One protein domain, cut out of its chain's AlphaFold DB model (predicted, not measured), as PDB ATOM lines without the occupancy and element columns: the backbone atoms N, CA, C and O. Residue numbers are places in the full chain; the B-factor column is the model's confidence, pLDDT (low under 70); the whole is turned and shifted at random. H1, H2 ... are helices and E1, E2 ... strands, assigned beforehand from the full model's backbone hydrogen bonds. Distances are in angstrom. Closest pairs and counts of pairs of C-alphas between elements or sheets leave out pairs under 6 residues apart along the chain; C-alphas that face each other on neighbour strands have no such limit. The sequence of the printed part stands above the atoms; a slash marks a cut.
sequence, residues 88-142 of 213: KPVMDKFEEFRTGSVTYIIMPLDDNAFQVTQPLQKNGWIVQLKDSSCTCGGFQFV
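This is residues 88 to 142 of the 213 residues of an uncharacterized protein of Arabis nemorensis (UniProt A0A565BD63). A single helix, H1, leads into a small sheet of three antiparallel strands, E1, E2 and E3, and reaches away from that sheet as an arm instead of packing on it; residues 91 to 100 of H1 stick out free. After E3 the chain folds back beside that strand, with residues 133 to 134 paired to it, and a tail up to Val 142 leads away from the sheet on the same side as the helix. The printed part has 55 residues, with the named elements in the order H1, E1, E2, E3 along the chain and the strands in the order E1, E2, E3 across the sheet. The class is mixed, helices and strands, with under half of the residues in named elements. The whole is only just compact, close to loose, with a radius of gyration of the C-alphas of 12.0 A and spans of 33 by 27 by 18 A.

H1 is residues 88 to 101, 19.6 A from first to last C-alpha, and begins with C-alpha 88 at (-8.545, 108.460, -33.463). E1 is residues 105 to 108, 10.0 A long, with C-alpha 105 at (13.121, 107.846, -17.142). E2, residues 113 to 117, is the longest strand by residues and measures 13.2 A. E3 is residues 125 to 128, 9.9 A long, and ends with C-alpha 128 at (14.783, 96.954, -28.204). Residues 129 to 142 hold no named element.

In H1 every O i to N i+4 pair is within hydrogen-bond range. H1 is not on the sheet, with 1 pair of C-alphas within 10 A. It is apart from E2 and from E3. The strands form a meander, each strand the antiparallel neighbour of the one before. E1 and E2 are a hairpin at 159 degrees between their directions; C-alphas 108 and 114 face each other at 4.5 A, and N 105 and O 117 are within hydrogen-bond range at 2.8 A. E2 and E3 are a second hairpin, also at 159 degrees; C-alphas 113 and 128 face each other at 4.4 A, and N 114 and O 127 are 2.8 A apart, within hydrogen-bond range. E2 is the inner strand, and E1 and E3 are edge strands. Residues 127 to 128 of E3 form a short antiparallel pairing with residues 133 to 134.

The two C-alphas farthest apart are those of Lys 88 and Lys 122, at 34.9 A, while those of Lys 88 and Val 142 are 12.5 A apart. The printed part has no cut. The links from H1 to E1 and from E1 to E2 are tight, the link from E2 to E3 is short, and no link is long. The mean pLDDT of the printed part is 86.6, and residues 120 to 122, between E2 and E3, are under 70.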
ATOM      1  N   LYS A  88      -8.282 107.788 -34.740       87.25
ATOM      2  CA  LYS A  88      -8.545 108.460 -33.463       87.25
ATOM      3  C   LYS A  88      -8.377 107.532 -32.245       87.25
ATOM      4  O   LYS A  88      -7.699 107.953 -31.317       87.25
ATOM      5  N   PRO A  89      -8.876 106.279 -32.242       85.50
ATOM      6  CA  PRO A  89      -8.676 105.377 -31.107       85.50
ATOM      7  C   PRO A  89      -7.198 105.105 -30.792       85.50
ATOM      8  O   PRO A  89      -6.823 105.037 -29.624       85.50
ATOM      9  N   VAL A  90      -6.350 104.985 -31.821       88.19
ATOM     10  CA  VAL A  90      -4.901 104.798 -31.650       88.19
ATOM     11  C   VAL A  90      -4.257 106.066 -31.097       88.19
ATOM     12  O   VAL A  90      -3.478 105.996 -30.150       88.19
ATOM     13  N   MET A  91      -4.617 107.230 -31.640       88.94
ATOM     14  CA  MET A  91      -4.101 108.515 -31.161       88.94
ATOM     15  C   MET A  91      -4.497 108.789 -29.704       88.94
ATOM     16  O   MET A  91      -3.654 109.202 -28.911       88.94
ATOM     17  N   ASP A  92      -5.742 108.490 -29.325       90.44
ATOM     18  CA  ASP A  92      -6.227 108.611 -27.947       90.44
ATOM     19  C   ASP A  92      -5.430 107.686 -27.006       90.44
ATOM     20  O   ASP A  92      -5.033 108.090 -25.910       90.44
ATOM     21  N   LYS A  93      -5.122 106.459 -27.454       90.44
ATOM     22  CA  LYS A  93      -4.290 105.514 -26.696       90.44
ATOM     23  C   LYS A  93      -2.850 106.003 -26.539       90.44
ATOM     24  O   LYS A  93      -2.266 105.858 -25.464       90.44
ATOM     25  N   PHE A  94      -2.276 106.606 -27.576       89.88
ATOM     26  CA  PHE A  94      -0.951 107.214 -27.492       89.88
ATOM     27  C   PHE A  94      -0.910 108.365 -26.495       89.88
ATOM     28  O   PHE A  94       0.045 108.450 -25.727       89.88
ATOM     29  N   GLU A  95      -1.936 109.210 -26.449       91.19
ATOM     30  CA  GLU A  95      -1.988 110.310 -25.483       91.19
ATOM     31  C   GLU A  95      -2.177 109.800 -24.041       91.19
ATOM     32  O   GLU A  95      -1.553 110.318 -23.108       91.19
ATOM     33  N   GLU A  96      -2.945 108.722 -23.844       91.94
ATOM     34  CA  GLU A  96      -3.027 108.010 -22.561       91.94
ATOM     35  C   GLU A  96      -1.642 107.506 -22.120       91.94
ATOM     36  O   GLU A  96      -1.207 107.774 -20.996       91.94
ATOM     37  N   PHE A  97      -0.918 106.820 -23.011       88.12
ATOM     38  CA  PHE A  97       0.429 106.325 -22.719       88.12
ATOM     39  C   PHE A  97       1.422 107.453 -22.476       88.12
ATOM     40  O   PHE A  97       2.202 107.365 -21.533       88.12
ATOM     41  N   ARG A  98       1.356 108.530 -23.260       88.88
ATOM     42  CA  ARG A  98       2.180 109.727 -23.082       88.88
ATOM     43  C   ARG A  98       1.969 110.353 -21.709       88.88
ATOM     44  O   ARG A  98       2.932 110.740 -21.053       88.88
ATOM     45  N   THR A  99       0.721 110.416 -21.257       91.31
ATOM     46  CA  THR A  99       0.374 110.929 -19.928       91.31
ATOM     47  C   THR A  99       0.891 109.998 -18.828       91.31
ATOM     48  O   THR A  99       1.473 110.456 -17.844       91.31
ATOM     49  N   GLY A 100       0.740 108.681 -18.999       85.88
ATOM     50  CA  GLY A 100       1.257 107.685 -18.055       85.88
ATOM     51  C   GLY A 100       2.787 107.615 -18.011       85.88
ATOM     52  O   GLY A 100       3.366 107.329 -16.957       85.88
ATOM     53  N   SER A 101       3.457 107.915 -19.128       85.75
ATOM     54  CA  SER A 101       4.907 107.792 -19.273       85.75
ATOM     55  C   SER A 101       5.690 108.950 -18.654       85.75
ATOM     56  O   SER A 101       6.900 108.829 -18.502       85.75
ATOM     57  N   VAL A 102       5.033 110.049 -18.255       86.44
ATOM     58  CA  VAL A 102       5.681 111.240 -17.657       86.44
ATOM     59  C   VAL A 102       6.573 110.887 -16.463       86.44
ATOM     60  O   VAL A 102       7.574 111.548 -16.208       86.44
ATOM     61  N   THR A 103       6.218 109.837 -15.725       86.56
ATOM     62  CA  THR A 103       6.967 109.406 -14.538       86.56
ATOM     63  C   THR A 103       8.167 108.514 -14.848       86.56
ATOM     64  O   THR A 103       8.914 108.198 -13.929       86.56
ATOM     65  N   TYR A 104       8.366 108.094 -16.097       87.31
ATOM     66  CA  TYR A 104       9.427 107.167 -16.479       87.31
ATOM     67  C   TYR A 104      10.661 107.913 -16.982       87.31
ATOM     68  O   TYR A 104      10.570 108.934 -17.660       87.31
ATOM     69  N   ILE A 105      11.828 107.366 -16.668       88.12
ATOM     70  CA  ILE A 105      13.121 107.846 -17.142       88.12
ATOM     71  C   ILE A 105      13.585 106.907 -18.251       88.12
ATOM     72  O   ILE A 105      13.593 105.688 -18.076       88.12
ATOM     73  N   ILE A 106      13.969 107.484 -19.390       90.38
ATOM     74  CA  ILE A 106      14.492 106.754 -20.546       90.38
ATOM     75  C   ILE A 106      15.990 107.027 -20.635       90.38
ATOM     76  O   ILE A 106      16.406 108.177 -20.770       90.38
ATOM     77  N   MET A 107      16.796 105.972 -20.575       89.44
ATOM     78  CA  MET A 107      18.236 106.036 -20.812       89.44
ATOM     79  C   MET A 107      18.564 105.248 -22.083       89.44
ATOM     80  O   MET A 107      18.218 104.066 -22.155       89.44
ATOM     81  N   PRO A 108      19.197 105.860 -23.097       92.12
ATOM     82  CA  PRO A 108      19.659 105.116 -24.260       92.12
ATOM     83  C   PRO A 108      20.781 104.148 -23.861       92.12
ATOM     84  O   PRO A 108      21.631 104.486 -23.034       92.12
ATOM     85  N   LEU A 109      20.782 102.958 -24.455       89.19
ATOM     86  CA  LEU A 109      21.945 102.074 -24.528       89.19
ATOM     87  C   LEU A 109      22.422 102.005 -25.992       89.19
ATOM     88  O   LEU A 109      22.135 102.892 -26.797       89.19
ATOM     89  N   ASP A 110      23.131 100.933 -26.335       88.75
ATOM     90  CA  ASP A 110      23.622 100.647 -27.677       88.75
ATOM     91  C   ASP A 110      22.591  99.868 -28.525       88.75
ATOM     92  O   ASP A 110      21.650  99.276 -28.000       88.75
ATOM     93  N   ASP A 111      22.773  99.878 -29.852       87.44
ATOM     94  CA  ASP A 111      21.966  99.135 -30.850       87.44
ATOM     95  C   ASP A 111      20.440  99.380 -30.770       87.44
ATOM     96  O   ASP A 111      19.633  98.453 -30.793       87.44
ATOM     97  N   ASN A 112      20.015 100.649 -30.679       87.62
ATOM     98  CA  ASN A 112      18.601 101.051 -30.564       87.62
ATOM     99  C   ASN A 112      17.864 100.420 -29.360       87.62
ATOM    100  O   ASN A 112      16.638 100.236 -29.398       87.62
ATOM    101  N   ALA A 113      18.599 100.101 -28.293       91.00
ATOM    102  CA  ALA A 113      18.040  99.666 -27.023       91.00
ATOM    103  C   ALA A 113      17.895 100.834 -26.036       91.00
ATOM    104  O   ALA A 113      18.726 101.739 -25.974       91.00
ATOM    105  N   PHE A 114      16.837 100.798 -25.228       92.50
ATOM    106  CA  PHE A 114      16.521 101.826 -24.239       92.50
ATOM    107  C   PHE A 114      16.173 101.184 -22.903       92.50
ATOM    108  O   PHE A 114      15.342 100.277 -22.835       92.50
ATOM    109  N   GLN A 115      16.778 101.682 -21.829       91.00
ATOM    110  CA  GLN A 115      16.412 101.323 -20.474       91.00
ATOM    111  C   GLN A 115      15.320 102.276 -20.016       91.00
ATOM    112  O   GLN A 115      15.508 103.491 -19.992       91.00
ATOM    113  N   VAL A 116      14.189 101.713 -19.623       91.12
ATOM    114  CA  VAL A 116      13.052 102.451 -19.093       91.12
ATOM    115  C   VAL A 116      12.942 102.121 -17.612       91.12
ATOM    116  O   VAL A 116      12.721 100.968 -17.244       91.12
ATOM    117  N   THR A 117      13.123 103.113 -16.748       89.81
ATOM    118  CA  THR A 117      13.028 102.952 -15.291       89.81
ATOM    119  C   THR A 117      11.921 103.828 -14.732       89.81
ATOM    120  O   THR A 117      11.758 104.986 -15.112       89.81
ATOM    121  N   GLN A 118      11.151 103.279 -13.795       86.25
ATOM    122  CA  GLN A 118      10.244 104.077 -12.983       86.25
ATOM    123  C   GLN A 118      10.982 104.456 -11.687       86.25
ATOM    124  O   GLN A 118      11.432 103.549 -10.994       86.25
ATOM    125  N   PRO A 119      11.090 105.739 -11.297       73.44
ATOM    126  CA  PRO A 119      11.873 106.179 -10.134       73.44
ATOM    127  C   PRO A 119      11.528 105.474  -8.812       73.44
ATOM    128  O   PRO A 119      12.362 105.386  -7.917       73.44
ATOM    129  N   LEU A 120      10.298 104.964  -8.689       69.25
ATOM    130  CA  LEU A 120       9.791 104.261  -7.507       69.25
ATOM    131  C   LEU A 120      10.060 102.745  -7.515       69.25
ATOM    132  O   LEU A 120       9.961 102.115  -6.464       69.25
ATOM    133  N   GLN A 121      10.405 102.145  -8.661       64.81
ATOM    134  CA  GLN A 121      10.680 100.710  -8.784       64.81
ATOM    135  C   GLN A 121      12.144 100.472  -9.169       64.81
ATOM    136  O   GLN A 121      12.664 101.059 -10.110       64.81
ATOM    137  N   LYS A 122      12.824  99.565  -8.458       65.69
ATOM    138  CA  LYS A 122      14.241  99.237  -8.716       65.69
ATOM    139  C   LYS A 122      14.483  98.466 -10.020       65.69
ATOM    140  O   LYS A 122      15.635  98.309 -10.417       65.69
ATOM    141  N   ASN A 123      13.431  97.991 -10.678       75.19
ATOM    142  CA  ASN A 123      13.547  97.115 -11.834       75.19
ATOM    143  C   ASN A 123      13.272  97.943 -13.091       75.19
ATOM    144  O   ASN A 123      12.148  98.391 -13.302       75.19
ATOM    145  N   GLY A 124      14.308  98.179 -13.895       85.00
ATOM    146  CA  GLY A 124      14.156  98.769 -15.223       85.00
ATOM    147  C   GLY A 124      13.784  97.717 -16.261       85.00
ATOM    148  O   GLY A 124      14.140  96.545 -16.124       85.00
ATOM    149  N   TRP A 125      13.110  98.146 -17.319       91.44
ATOM    150  CA  TRP A 125      12.858  97.338 -18.507       91.44
ATOM    151  C   TRP A 125      13.794  97.754 -19.632       91.44
ATOM    152  O   TRP A 125      14.234  98.901 -19.684       91.44
ATOM    153  N   ILE A 126      14.099  96.821 -20.529       91.19
ATOM    154  CA  ILE A 126      14.886  97.082 -21.733       91.19
ATOM    155  C   ILE A 126      13.939  96.947 -22.918       91.19
ATOM    156  O   ILE A 126      13.298  95.907 -23.087       91.19
ATOM    157  N   VAL A 127      13.844  98.012 -23.704       92.12
ATOM    158  CA  VAL A 127      13.093  98.068 -24.955       92.12
ATOM    159  C   VAL A 127      14.095  98.033 -26.097       92.12
ATOM    160  O   VAL A 127      14.962  98.899 -26.165       92.12
ATOM    161  N   GLN A 128      13.982  97.049 -26.985       90.75
ATOM    162  CA  GLN A 128      14.783  96.954 -28.204       90.75
ATOM    163  C   GLN A 128      13.893  97.281 -29.398       90.75
ATOM    164  O   GLN A 128      12.986  96.513 -29.722       90.75
ATOM    165  N   LEU A 129      14.139  98.418 -30.053       89.06
ATOM    166  CA  LEU A 129      13.289  98.861 -31.165       89.06
ATOM    167  C   LEU A 129      13.513  98.049 -32.443       89.06
ATOM    168  O   LEU A 129      12.576  97.824 -33.196       89.06
ATOM    169  N   LYS A 130      14.744  97.594 -32.682       86.81
ATOM    170  CA  LYS A 130      15.118  96.794 -33.858       86.81
ATOM    171  C   LYS A 130      14.416  95.436 -33.884       86.81
ATOM    172  O   LYS A 130      13.942  95.007 -34.930       86.81
ATOM    173  N   ASP A 131      14.312  94.821 -32.711       86.88
ATOM    174  CA  ASP A 131      13.666  93.524 -32.517       86.88
ATOM    175  C   ASP A 131      12.195  93.659 -32.097       86.88
ATOM    176  O   ASP A 131      11.550  92.652 -31.807       86.88
ATOM    177  N   SER A 132      11.666  94.889 -32.014       87.06
ATOM    178  CA  SER A 132      10.300  95.184 -31.560       87.06
ATOM    179  C   SER A 132       9.931  94.443 -30.269       87.06
ATOM    180  O   SER A 132       8.908  93.763 -30.186       87.06
ATOM    181  N   SER A 133      10.801  94.517 -29.257       90.25
ATOM    182  CA  SER A 133      10.652  93.738 -28.026       90.25
ATOM    183  C   SER A 133      10.857  94.567 -26.759       90.25
ATOM    184  O   SER A 133      11.544  95.588 -26.740       90.25
ATOM    185  N   CYS A 134      10.237  94.113 -25.667       89.19
ATOM    186  CA  CYS A 134      10.390  94.676 -24.328       89.19
ATOM    187  C   CYS A 134      10.559  93.540 -23.324       89.19
ATOM    188  O   CYS A 134       9.775  92.590 -23.335       89.19
ATOM    189  N   THR A 135      11.495  93.670 -22.382       90.88
ATOM    190  CA  THR A 135      11.642  92.692 -21.284       90.88
ATOM    191  C   THR A 135      10.420  92.626 -20.366       90.88
ATOM    192  O   THR A 135      10.250  91.660 -19.629       90.88
ATOM    193  N   CYS A 136       9.538  93.625 -20.428       86.00
ATOM    194  CA  CYS A 136       8.237  93.634 -19.769       86.00
ATOM    195  C   CYS A 136       7.211  92.664 -20.385       86.00
ATOM    196  O   CYS A 136       6.183  92.405 -19.766       86.00
ATOM    197  N   GLY A 137       7.442  92.179 -21.611       83.44
ATOM    198  CA  GLY A 137       6.493  91.345 -22.360       83.44
ATOM    199  C   GLY A 137       5.266  92.088 -22.906       83.44
ATOM    200  O   GLY A 137       4.423  91.468 -23.540       83.44
ATOM    201  N   GLY A 138       5.159  93.401 -22.680       83.19
ATOM    202  CA  GLY A 138       4.028  94.236 -23.096       83.19
ATOM    203  C   GLY A 138       4.287  95.099 -24.332       83.19
ATOM    204  O   GLY A 138       3.668  96.151 -24.456       83.19
ATOM    205  N   PHE A 139       5.228  94.721 -25.203       84.06
ATOM    206  CA  PHE A 139       5.477  95.470 -26.438       84.06
ATOM    207  C   PHE A 139       4.277  95.322 -27.383       84.06
ATOM    208  O   PHE A 139       3.834  94.205 -27.641       84.06
ATOM    209  N   GLN A 140       3.752  96.443 -27.877       83.69
ATOM    210  CA  GLN A 140       2.592  96.494 -28.770       83.69
ATOM    211  C   GLN A 140       2.998  97.139 -30.093       83.69
ATOM    212  O   GLN A 140       3.802  98.071 -30.110       83.69
ATOM    213  N   PHE A 141       2.423  96.653 -31.190       83.62
ATOM    214  CA  PHE A 141       2.533  97.266 -32.509       83.62
ATOM    215  C   PHE A 141       1.164  97.786 -32.933       83.62
ATOM    216  O   PHE A 141       0.133  97.225 -32.566       83.62
ATOM    217  N   VAL A 142       1.156  98.874 -33.698       83.38
ATOM    218  CA  VAL A 142      -0.060  99.330 -34.364       83.38
ATOM    219  C   VAL A 142      -0.115  98.636 -35.711       83.38
ATOM    220  O   VAL A 142       0.835  98.722 -36.484       83.38
TER     221      VAL A 142